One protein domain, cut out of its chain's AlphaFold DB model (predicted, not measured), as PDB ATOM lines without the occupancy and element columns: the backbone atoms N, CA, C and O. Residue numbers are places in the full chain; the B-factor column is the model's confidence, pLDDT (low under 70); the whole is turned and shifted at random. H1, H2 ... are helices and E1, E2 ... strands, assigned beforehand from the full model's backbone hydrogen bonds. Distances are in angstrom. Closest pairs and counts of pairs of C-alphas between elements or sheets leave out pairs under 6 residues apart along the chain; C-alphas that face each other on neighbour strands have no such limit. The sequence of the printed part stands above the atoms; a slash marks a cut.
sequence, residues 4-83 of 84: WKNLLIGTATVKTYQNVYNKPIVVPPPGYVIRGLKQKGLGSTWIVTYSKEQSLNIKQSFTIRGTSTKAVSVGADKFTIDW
ATOM      1  N   TRP A   4      45.660 -40.330  29.749       54.59
ATOM      2  CA  TRP A   4      44.602 -40.032  30.729       54.59
ATOM      3  C   TRP A   4      44.033 -38.615  30.611       54.59
ATOM      4  O   TRP A   4      42.826 -38.424  30.745       54.59
ATOM      5  N   LYS A   5      44.885 -37.622  30.309       51.12
ATOM      6  CA  LYS A   5      44.443 -36.237  30.077       51.12
ATOM      7  C   LYS A   5      43.557 -36.137  28.831       51.12
ATOM      8  O   LYS A   5      42.503 -35.518  28.901       51.12
ATOM      9  N   ASN A   6      43.926 -36.803  27.735       53.16
ATOM     10  CA  ASN A   6      43.128 -36.781  26.507       53.16
ATOM     11  C   ASN A   6      41.806 -37.554  26.653       53.16
ATOM     12  O   ASN A   6      40.792 -37.113  26.122       53.16
ATOM     13  N   LEU A   7      41.779 -38.651  27.420       57.22
ATOM     14  CA  LEU A   7      40.552 -39.409  27.686       57.22
ATOM     15  C   LEU A   7      39.558 -38.628  28.566       57.22
ATOM     16  O   LEU A   7      38.361 -38.620  28.286       57.22
ATOM     17  N   LEU A   8      40.034 -37.937  29.607       55.25
ATOM     18  CA  LEU A   8      39.185 -37.100  30.468       55.25
ATOM     19  C   LEU A   8      38.624 -35.882  29.731       55.25
ATOM     20  O   LEU A   8      37.444 -35.564  29.868       55.25
ATOM     21  N   ILE A   9      39.451 -35.224  28.918       52.62
ATOM     22  CA  ILE A   9      39.013 -34.077  28.118       52.62
ATOM     23  C   ILE A   9      38.043 -34.541  27.021       52.62
ATOM     24  O   ILE A   9      36.979 -33.949  26.868       52.62
ATOM     25  N   GLY A  10      38.341 -35.644  26.326       49.75
ATOM     26  CA  GLY A  10      37.467 -36.214  25.296       49.75
ATOM     27  C   GLY A  10      36.123 -36.718  25.838       49.75
ATOM     28  O   GLY A  10      35.090 -36.550  25.201       49.75
ATOM     29  N   THR A  11      36.089 -37.288  27.043       51.25
ATOM     30  CA  THR A  11      34.824 -37.710  27.672       51.25
ATOM     31  C   THR A  11      33.995 -36.531  28.173       51.25
ATOM     32  O   THR A  11      32.769 -36.570  28.061       51.25
ATOM     33  N   ALA A  12      34.622 -35.468  28.684       49.31
ATOM     34  CA  ALA A  12      33.918 -34.252  29.083       49.31
ATOM     35  C   ALA A  12      33.279 -33.540  27.877       49.31
ATOM     36  O   ALA A  12      32.104 -33.176  27.948       49.31
ATOM     37  N   THR A  13      33.997 -33.425  26.753       43.56
ATOM     38  CA  THR A  13      33.471 -32.799  25.527       43.56
ATOM     39  C   THR A  13      32.366 -33.632  24.872       43.56
ATOM     40  O   THR A  13      31.339 -33.077  24.480       43.56
ATOM     41  N   VAL A  14      32.493 -34.963  24.828       50.03
ATOM     42  CA  VAL A  14      31.429 -35.859  24.328       50.03
ATOM     43  C   VAL A  14      30.175 -35.783  25.205       50.03
ATOM     44  O   VAL A  14      29.061 -35.735  24.680       50.03
ATOM     45  N   LYS A  15      30.331 -35.692  26.533       49.03
ATOM     46  CA  LYS A  15      29.206 -35.508  27.464       49.03
ATOM     47  C   LYS A  15      28.482 -34.185  27.269       49.03
ATOM     48  O   LYS A  15      27.277 -34.136  27.490       49.03
ATOM     49  N   THR A  16      29.177 -33.124  26.867       50.81
ATOM     50  CA  THR A  16      28.528 -31.853  26.517       50.81
ATOM     51  C   THR A  16      27.871 -31.902  25.137       50.81
ATOM     52  O   THR A  16      26.758 -31.409  24.995       50.81
ATOM     53  N   TYR A  17      28.481 -32.560  24.143       47.19
ATOM     54  CA  TYR A  17      27.946 -32.618  22.775       47.19
ATOM     55  C   TYR A  17      26.699 -33.513  22.656       47.19
ATOM     56  O   TYR A  17      25.700 -33.118  22.057       47.19
ATOM     57  N   GLN A  18      26.702 -34.693  23.290       51.06
ATOM     58  CA  GLN A  18      25.513 -35.555  23.350       51.06
ATOM     59  C   GLN A  18      24.383 -34.945  24.189       51.06
ATOM     60  O   GLN A  18      23.214 -35.185  23.887       51.06
ATOM     61  N   ASN A  19      24.713 -34.149  25.216       54.81
ATOM     62  CA  ASN A  19      23.723 -33.455  26.050       54.81
ATOM     63  C   ASN A  19      22.879 -32.453  25.261       54.81
ATOM     64  O   ASN A  19      21.760 -32.173  25.670       54.81
ATOM     65  N   VAL A  20      23.414 -31.865  24.189       59.56
ATOM     66  CA  VAL A  20      22.693 -30.847  23.409       59.56
ATOM     67  C   VAL A  20      21.856 -31.499  22.308       59.56
ATOM     68  O   VAL A  20      20.703 -31.122  22.139       59.56
ATOM     69  N   TYR A  21      22.390 -32.514  21.618       60.69
ATOM     70  CA  TYR A  21      21.699 -33.146  20.484       60.69
ATOM     71  C   TYR A  21      20.648 -34.193  20.868       60.69
ATOM     72  O   TYR A  21      19.641 -34.294  20.188       60.69
ATOM     73  N   ASN A  22      20.834 -34.949  21.957       70.94
ATOM     74  CA  ASN A  22      19.891 -36.005  22.365       70.94
ATOM     75  C   ASN A  22      18.997 -35.578  23.536       70.94
ATOM     76  O   ASN A  22      18.534 -36.427  24.305       70.94
ATOM     77  N   LYS A  23      18.824 -34.267  23.737       81.38
ATOM     78  CA  LYS A  23      18.024 -33.735  24.836       81.38
ATOM     79  C   LYS A  23      16.537 -33.893  24.512       81.38
ATOM     80  O   LYS A  23      16.077 -33.254  23.571       81.38
ATOM     81  N   PRO A  24      15.772 -34.677  25.288       84.94
ATOM     82  CA  PRO A  24      14.336 -34.734  25.110       84.94
ATOM     83  C   PRO A  24      13.707 -33.398  25.502       84.94
ATOM     84  O   PRO A  24      14.094 -32.766  26.494       84.94
ATOM     85  N   ILE A  25      12.693 -33.009  24.748       86.25
ATOM     86  CA  ILE A  25      11.744 -31.973  25.117       86.25
ATOM     87  C   ILE A  25      10.665 -32.663  25.943       86.25
ATOM     88  O   ILE A  25      10.028 -33.610  25.497       86.25
ATOM     89  N   VAL A  26      10.487 -32.219  27.181       87.69
ATOM     90  CA  VAL A  26       9.469 -32.770  28.074       87.69
ATOM     91  C   VAL A  26       8.400 -31.708  28.250       87.69
ATOM     92  O   VAL A  26       8.702 -30.597  28.683       87.69
ATOM     93  N   VAL A  27       7.165 -32.052  27.910       89.25
ATOM     94  CA  VAL A  27       6.000 -31.184  28.058       89.25
ATOM     95  C   VAL A  27       5.199 -31.690  29.257       89.25
ATOM     96  O   VAL A  27       4.694 -32.821  29.222       89.25
ATOM     97  N   PRO A  28       5.126 -30.913  30.353       89.12
ATOM     98  CA  PRO A  28       4.359 -31.312  31.518       89.12
ATOM     99  C   PRO A  28       2.852 -31.130  31.265       89.12
ATOM    100  O   PRO A  28       2.457 -30.222  30.530       89.12
ATOM    101  N   PRO A  29       2.001 -31.960  31.888       89.31
ATOM    102  CA  PRO A  29       0.568 -31.702  31.953       89.31
ATOM    103  C   PRO A  29       0.273 -30.485  32.857       89.31
ATOM    104  O   PRO A  29       1.136 -30.087  33.650       89.31
ATOM    105  N   PRO A  30      -0.932 -29.889  32.771       86.81
ATOM    106  CA  PRO A  30      -1.311 -28.745  33.602       86.81
ATOM    107  C   PRO A  30      -1.132 -29.023  35.101       86.81
ATOM    108  O   PRO A  30      -1.411 -30.127  35.567       86.81
ATOM    109  N   GLY A  31      -0.672 -28.031  35.867       87.88
ATOM    110  CA  GLY A  31      -0.438 -28.182  37.308       87.88
ATOM    111  C   GLY A  31       0.934 -28.756  37.677       87.88
ATOM    112  O   GLY A  31       1.217 -28.942  38.866       87.88
ATOM    113  N   TYR A  32       1.806 -29.011  36.694       89.81
ATOM    114  CA  TYR A  32       3.176 -29.477  36.901       89.81
ATOM    115  C   TYR A  32       4.198 -28.538  36.265       89.81
ATOM    116  O   TYR A  32       4.064 -28.096  35.130       89.81
ATOM    117  N   VAL A  33       5.297 -28.320  36.983       88.81
ATOM    118  CA  VAL A  33       6.427 -27.511  36.526       88.81
ATOM    119  C   VAL A  33       7.664 -28.382  36.436       88.81
ATOM    120  O   VAL A  33       8.052 -29.050  37.401       88.81
ATOM    121  N   ILE A  34       8.335 -28.338  35.288       90.00
ATOM    122  CA  ILE A  34       9.640 -28.974  35.119       90.00
ATOM    123  C   ILE A  34      10.698 -28.093  35.771       90.00
ATOM    124  O   ILE A  34      10.856 -26.920  35.445       90.00
ATOM    125  N   ARG A  35      11.438 -28.676  36.709       89.06
ATOM    126  CA  ARG A  35      12.473 -27.985  37.486       89.06
ATOM    127  C   ARG A  35      13.867 -28.260  36.952       89.06
ATOM    128  O   ARG A  35      14.772 -27.463  37.167       89.06
ATOM    129  N   GLY A  36      14.054 -29.393  36.287       87.62
ATOM    130  CA  GLY A  36      15.347 -29.744  35.733       87.62
ATOM    131  C   GLY A  36      15.306 -31.004  34.894       87.62
ATOM    132  O   GLY A  36      14.432 -31.857  35.042       87.62
ATOM    133  N   LEU A  37      16.304 -31.116  34.028       88.75
ATOM    134  CA  LEU A  37      16.510 -32.254  33.153       88.75
ATOM    135  C   LEU A  37      17.997 -32.608  33.204       88.75
ATOM    136  O   LEU A  37      18.842 -31.764  32.911       88.75
ATOM    137  N   LYS A  38      18.322 -33.828  33.633       87.31
ATOM    138  CA  LYS A  38      19.704 -34.274  33.834       87.31
ATOM    139  C   LYS A  38      19.955 -35.577  33.095       87.31
ATOM    140  O   LYS A  38      19.276 -36.567  33.351       87.31
ATOM    141  N   GLN A  39      20.962 -35.605  32.230       85.62
ATOM    142  CA  GLN A  39      21.376 -36.839  31.569       85.62
ATOM    143  C   GLN A  39      21.978 -37.811  32.595       85.62
ATOM    144  O   GLN A  39      22.816 -37.435  33.421       85.62
ATOM    145  N   LYS A  40      21.542 -39.073  32.559       84.12
ATOM    146  CA  LYS A  40      22.062 -40.140  33.417       84.12
ATOM    147  C   LYS A  40      23.026 -41.010  32.613       84.12
ATOM    148  O   LYS A  40      22.598 -41.872  31.856       84.12
ATOM    149  N   GLY A  41      24.327 -40.810  32.827       78.19
ATOM    150  CA  GLY A  41      25.376 -41.588  32.161       78.19
ATOM    151  C   GLY A  41      25.661 -41.104  30.737       78.19
ATOM    152  O   GLY A  41      25.782 -39.903  30.514       78.19
ATOM    153  N   LEU A  42      25.815 -42.049  29.808       69.31
ATOM    154  CA  LEU A  42      26.003 -41.829  28.370       69.31
ATOM    155  C   LEU A  42      24.776 -42.381  27.627       69.31
ATOM    156  O   LEU A  42      24.251 -43.428  28.004       69.31
ATOM    157  N   GLY A  43      24.319 -41.687  26.581       73.06
ATOM    158  CA  GLY A  43      23.171 -42.105  25.763       73.06
ATOM    159  C   GLY A  43      21.860 -41.374  26.075       73.06
ATOM    160  O   GLY A  43      21.858 -40.232  26.527       73.06
ATOM    161  N   SER A  44      20.728 -42.024  25.803       78.38
ATOM    162  CA  SER A  44      19.375 -41.435  25.789       78.38
ATOM    163  C   SER A  44      18.595 -41.625  27.097       78.38
ATOM    164  O   SER A  44      17.367 -41.696  27.101       78.38
ATOM    165  N   THR A  45      19.292 -41.730  28.231       87.38
ATOM    166  CA  THR A  45      18.643 -41.816  29.548       87.38
ATOM    167  C   THR A  45      18.684 -40.468  30.249       87.38
ATOM    168  O   THR A  45      19.755 -39.903  30.474       87.38
ATOM    169  N   TRP A  46      17.515 -39.977  30.646       88.81
ATOM    170  CA  TRP A  46      17.352 -38.656  31.242       88.81
ATOM    171  C   TRP A  46      16.515 -38.733  32.510       88.81
ATOM    172  O   TRP A  46      15.519 -39.444  32.575       88.81
ATOM    173  N   ILE A  47      16.925 -38.002  33.537       91.31
ATOM    174  CA  ILE A  47      16.171 -37.819  34.773       91.31
ATOM    175  C   ILE A  47      15.486 -36.465  34.679       91.31
ATOM    176  O   ILE A  47      16.148 -35.427  34.595       91.31
ATOM    177  N   VAL A  48      14.161 -36.483  34.716       91.75
ATOM    178  CA  VAL A  48      13.337 -35.280  34.773       91.75
ATOM    179  C   VAL A  48      12.986 -35.033  36.221       91.75
ATOM    180  O   VAL A  48      12.469 -35.922  36.891       91.75
ATOM    181  N   THR A  49      13.273 -33.832  36.705       93.12
ATOM    182  CA  THR A  49      12.821 -33.362  38.013       93.12
ATOM    183  C   THR A  49      11.652 -32.417  37.808       93.12
ATOM    184  O   THR A  49      11.758 -31.455  37.045       93.12
ATOM    185  N   TYR A  50      10.552 -32.673  38.499       92.62
ATOM    186  CA  TYR A  50       9.324 -31.901  38.412       92.62
ATOM    187  C   TYR A  50       8.771 -31.607  39.808       92.62
ATOM    188  O   TYR A  50       9.137 -32.243  40.798       92.62
ATOM    189  N   SER A  51       7.886 -30.625  39.875       90.19
ATOM    190  CA  SER A  51       7.121 -30.271  41.067       90.19
ATOM    191  C   SER A  51       5.686 -29.978  40.656       90.19
ATOM    192  O   SER A  51       5.448 -29.545  39.529       90.19
ATOM    193  N   LYS A  52       4.734 -30.182  41.565       89.81
ATOM    194  CA  LYS A  52       3.375 -29.665  41.381       89.81
ATOM    195  C   LYS A  52       3.380 -28.157  41.612       89.81
ATOM    196  O   LYS A  52       4.087 -27.685  42.502       89.81
ATOM    197  N   GLU A  53       2.587 -27.410  40.854       88.25
ATOM    198  CA  GLU A  53       2.457 -25.952  41.006       88.25
ATOM    199  C   GLU A  53       2.025 -25.562  42.425       88.25
ATOM    200  O   GLU A  53       2.564 -24.629  43.012       88.25
ATOM    201  N   GLN A  54       1.129 -26.349  43.023       88.88
ATOM    202  CA  GLN A  54       0.654 -26.165  44.397       88.88
ATOM    203  C   GLN A  54       1.694 -26.551  45.467       88.88
ATOM    204  O   GLN A  54       1.486 -26.312  46.654       88.88
ATOM    205  N   SER A  55       2.807 -27.192  45.094       87.31
ATOM    206  CA  SER A  55       3.807 -27.717  46.037       87.31
ATOM    207  C   SER A  55       5.220 -27.630  45.461       87.31
ATOM    208  O   SER A  55       5.920 -28.631  45.296       87.31
ATOM    209  N   LEU A  56       5.663 -26.405  45.163       85.81
ATOM    210  CA  LEU A  56       6.980 -26.129  44.569       85.81
ATOM    211  C   LEU A  56       8.172 -26.467  45.483       85.81
ATOM    212  O   LEU A  56       9.315 -26.508  45.007       85.81
ATOM    213  N   ASN A  57       7.922 -26.693  46.778       87.88
ATOM    214  CA  ASN A  57       8.912 -27.171  47.743       87.88
ATOM    215  C   ASN A  57       9.216 -28.671  47.575       87.88
ATOM    216  O   ASN A  57      10.332 -29.100  47.868       87.88
ATOM    217  N   ILE A  58       8.262 -29.460  47.071       88.06
ATOM    218  CA  ILE A  58       8.418 -30.900  46.868       88.06
ATOM    219  C   ILE A  58       8.967 -31.139  45.465       88.06
ATOM    220  O   ILE A  58       8.362 -30.776  44.454       88.06
ATOM    221  N   LYS A  59      10.134 -31.778  45.398       90.81
ATOM    222  CA  LYS A  59      10.766 -32.192  44.144       90.81
ATOM    223  C   LYS A  59      10.562 -33.685  43.959       90.81
ATOM    224  O   LYS A  59      10.958 -34.477  44.808       90.81
ATOM    225  N   GLN A  60       9.975 -34.056  42.835       91.56
ATOM    226  CA  GLN A  60       9.837 -35.436  42.399       91.56
ATOM    227  C   GLN A  60      10.645 -35.640  41.124       91.56
ATOM    228  O   GLN A  60      10.997 -34.687  40.428       91.56
ATOM    229  N   SER A  61      10.972 -36.889  40.818       92.62
ATOM    230  CA  SER A  61      11.724 -37.195  39.610       92.62
ATOM    231  C   SER A  61      11.308 -38.515  39.001       92.62
ATOM    232  O   SER A  61      11.085 -39.482  39.726       92.62
ATOM    233  N   PHE A  62      11.283 -38.570  37.674       91.12
ATOM    234  CA  PHE A  62      11.158 -39.813  36.921       91.12
ATOM    235  C   PHE A  62      12.315 -39.953  35.934       91.12
ATOM    236  O   PHE A  62      12.978 -38.983  35.564       91.12
ATOM    237  N   THR A  63      12.590 -41.194  35.534       91.25
ATOM    238  CA  THR A  63      13.638 -41.501  34.557       91.25
ATOM    239  C   THR A  63      13.000 -41.862  33.227       91.25
ATOM    240  O   THR A  63      12.215 -42.803  33.151       91.25
ATOM    241  N   ILE A  64      13.390 -41.148  32.183       89.44
ATOM    242  CA  ILE A  64      13.116 -41.470  30.791       89.44
ATOM    243  C   ILE A  64      14.252 -42.363  30.294       89.44
ATOM    244  O   ILE A  64      15.426 -42.021  30.460       89.44
ATOM    245  N   ARG A  65      13.918 -43.513  29.701       87.25
ATOM    246  CA  ARG A  65      14.899 -44.467  29.170       87.25
ATOM    247  C   ARG A  65      14.695 -44.635  27.669       87.25
ATOM    248  O   ARG A  65      13.678 -45.174  27.253       87.25
ATOM    249  N   GLY A  66      15.680 -44.235  26.874       80.25
ATOM    250  CA  GLY A  66      15.647 -44.461  25.431       80.25
ATOM    251  C   GLY A  66      14.771 -43.463  24.673       80.25
ATOM    252  O   GLY A  66      13.777 -42.962  25.196       80.25
ATOM    253  N   THR A  67      15.117 -43.231  23.405       80.00
ATOM    254  CA  THR A  67      14.395 -42.333  22.482       80.00
ATOM    255  C   THR A  67      13.014 -42.855  22.070       80.00
ATOM    256  O   THR A  67      12.209 -42.127  21.496       80.00
ATOM    257  N   SER A  68      12.702 -44.115  22.381       82.56
ATOM    258  CA  SER A  68      11.377 -44.702  22.160       82.56
ATOM    259  C   SER A  68      10.338 -44.240  23.185       82.56
ATOM    260  O   SER A  68       9.138 -44.353  22.933       82.56
ATOM    261  N   THR A  69      10.765 -43.708  24.337       84.50
ATOM    262  CA  THR A  69       9.838 -43.251  25.375       84.50
ATOM    263  C   THR A  69       9.215 -41.922  24.961       84.50
ATOM    264  O   THR A  69       9.834 -40.876  25.123       84.50
ATOM    265  N   LYS A  70       7.984 -41.957  24.445       85.94
ATOM    266  CA  LYS A  70       7.240 -40.756  24.020       85.94
ATOM    267  C   LYS A  70       6.342 -40.159  25.100       85.94
ATOM    268  O   LYS A  70       5.824 -39.058  24.950       85.94
ATOM    269  N   ALA A  71       6.120 -40.894  26.185       88.31
ATOM    270  CA  ALA A  71       5.372 -40.389  27.320       88.31
ATOM    271  C   ALA A  71       5.677 -41.159  28.600       88.31
ATOM    272  O   ALA A  71       6.020 -42.341  28.558       88.31
ATOM    273  N   VAL A  72       5.496 -40.490  29.736       90.00
ATOM    274  CA  VAL A  72       5.581 -41.086  31.070       90.00
ATOM    275  C   VAL A  72       4.343 -40.688  31.863       90.00
ATOM    276  O   VAL A  72       4.045 -39.504  31.996       90.00
ATOM    277  N   SER A  73       3.629 -41.675  32.396       88.94
ATOM    278  CA  SER A  73       2.482 -41.436  33.273       88.94
ATOM    279  C   SER A  73       2.934 -41.298  34.724       88.94
ATOM    280  O   SER A  73       3.728 -42.101  35.218       88.94
ATOM    281  N   VAL A  74       2.409 -40.291  35.413       85.12
ATOM    282  CA  VAL A  74       2.616 -40.032  36.838       85.12
ATOM    283  C   VAL A  74       1.239 -39.886  37.474       85.12
ATOM    284  O   VAL A  74       0.569 -38.869  37.317       85.12
ATOM    285  N   GLY A  75       0.799 -40.922  38.187       83.69
ATOM    286  CA  GLY A  75      -0.580 -40.985  38.670       83.69
ATOM    287  C   GLY A  75      -1.566 -41.020  37.499       83.69
ATOM    288  O   GLY A  75      -1.425 -41.856  36.609       83.69
ATOM    289  N   ALA A  76      -2.545 -40.114  37.508       83.75
ATOM    290  CA  ALA A  76      -3.519 -39.953  36.426       83.75
ATOM    291  C   ALA A  76      -3.014 -39.060  35.275       83.75
ATOM    292  O   ALA A  76      -3.627 -39.032  34.208       83.75
ATOM    293  N   ASP A  77      -1.900 -38.353  35.475       87.88
ATOM    294  CA  ASP A  77      -1.395 -37.356  34.537       87.88
ATOM    295  C   ASP A  77      -0.296 -37.931  33.637       87.88
ATOM    296  O   ASP A  77       0.426 -38.864  34.006       87.88
ATOM    297  N   LYS A  78      -0.139 -37.359  32.441       89.88
ATOM    298  CA  LYS A  78       0.803 -37.844  31.428       89.88
ATOM    299  C   LYS A  78       1.762 -36.739  31.000       89.88
ATOM    300  O   LYS A  78       1.338 -35.689  30.532       89.88
ATOM    301  N   PHE A  79       3.054 -37.013  31.123       89.94
ATOM    302  CA  PHE A  79       4.128 -36.186  30.589       89.94
ATOM    303  C   PHE A  79       4.419 -36.626  29.161       89.94
ATOM    304  O   PHE A  79       4.708 -37.804  28.932       89.94
ATOM    305  N   THR A  80       4.365 -35.691  28.219       90.81
ATOM    306  CA  THR A  80       4.719 -35.951  26.821       90.81
ATOM    307  C   THR A  80       6.205 -35.700  26.629       90.81
ATOM    308  O   THR A  80       6.772 -34.771  27.208       90.81
ATOM    309  N   ILE A  81       6.854 -36.579  25.874       90.75
ATOM    310  CA  ILE A  81       8.293 -36.555  25.653       90.75
ATOM    311  C   ILE A  81       8.528 -36.598  24.152       90.75
ATOM    312  O   ILE A  81       8.274 -37.612  23.501       90.75
ATOM    313  N   ASP A  82       9.062 -35.504  23.634       85.00
ATOM    314  CA  ASP A  82       9.473 -35.379  22.251       85.00
ATOM    315  C   ASP A  82      10.990 -35.481  22.163       85.00
ATOM    316  O   ASP A  82      11.734 -34.907  22.962       85.00
ATOM    317  N   TRP A  83      11.449 -36.256  21.193       84.44
ATOM    318  CA  TRP A  83      12.866 -36.430  20.909       84.44
ATOM    319  C   TRP A  83      13.191 -35.735  19.588       84.44
ATOM    320  O   TRP A  83      12.361 -35.814  18.678       84.44
TER     321      TRP A  83
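AT A GLANCE: This is residues 4 to 83 of the 84 residues of an uncharacterized protein of Flavobacteriales bacterium (UniProt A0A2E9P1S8). Six strands form a small body of two three-stranded sheets, E2-E3-E4 and E1-E6-E5, whose edges come near each other at E1 and E2 and at E4 and E5, as in a loose barrel that is not fully closed. The helix H1 runs away from one end of this body as an arm, and its residues 4 to 10 stick out. The printed part has 80 residues with one named helix and six named strands, in the order H1 E1 E2 E3 E4 E5 E6; both sheets are antiparallel, and the class is mixed, helices and strands. The whole is loose, with a radius of gyration of the C-alphas of 14.6 A, and its outline is flat, spanning 47 by 28 by 15 A.

HOW THE PARTS SIT: E2, residues 32 to 39, E3, residues 45 to 52, and E4, residues 55 to 65, form a meander, each strand the antiparallel neighbour of the one before, in a strongly twisted sheet. E2 and E3 are a hairpin at 158 degrees, with N 33 and O 51 at 2.8 A. E3 and E4 are a hairpin at 157 degrees, with N 48 and O 62 at 2.9 A. E2 bends by 55 degrees at residue 35, and E4 by 78 degrees at residue 58. The other sheet runs E1, residues 25 to 27, E6, residues 77 to 82, and E5, residues 71 to 74. E5 and E6 are a hairpin at 156 degrees, with N 74 and O 77 at 2.8 A. E1 and E6 are antiparallel at 156 degrees, with N 27 and O 80 at 2.8 A. The pairing is staggered: E6 pairs with E5 over residues 77 to 80 and with E1 over residues 80 to 82. Between the sheets, the closest C-alphas of E4 and E5, those of Ile 64 and Val 72, are 7.5 A apart, and E1 and E2 are near each other, with 5 pairs of C-alphas within 10 A. H1, residues 4 to 21, only grazes the sheet E2-E3-E4 with its residues 15 to 19; its closest C-alpha pair with E2, Asn 19 and Gln 39, is at 6.9 A. In H1 every O i to N i+4 pair is within hydrogen-bond range.

IN THESE COORDINATES: E4, the longest strand by residues, measures 26.2 A from C-alpha 55 at (3.807, -27.717, 46.037) to C-alpha 65. E3 measures 22.8 A, E2 20.3 A and E6 16.5 A, ending at C-alpha 82 at (9.473, -35.379, 22.251). E5 and E1 are short. H1 begins at C-alpha 4 at (44.602, -40.032, 30.729) and measures 26.0 A.

THE WHOLE: The two C-alphas farthest apart, those of Lys 5 and Ala 76, are 48.5 A apart. The printed part has no cut, and its six links between named elements are tight. The mean pLDDT of the printed part is 79.0; residues 4 to 21 and residue 42 are under 70.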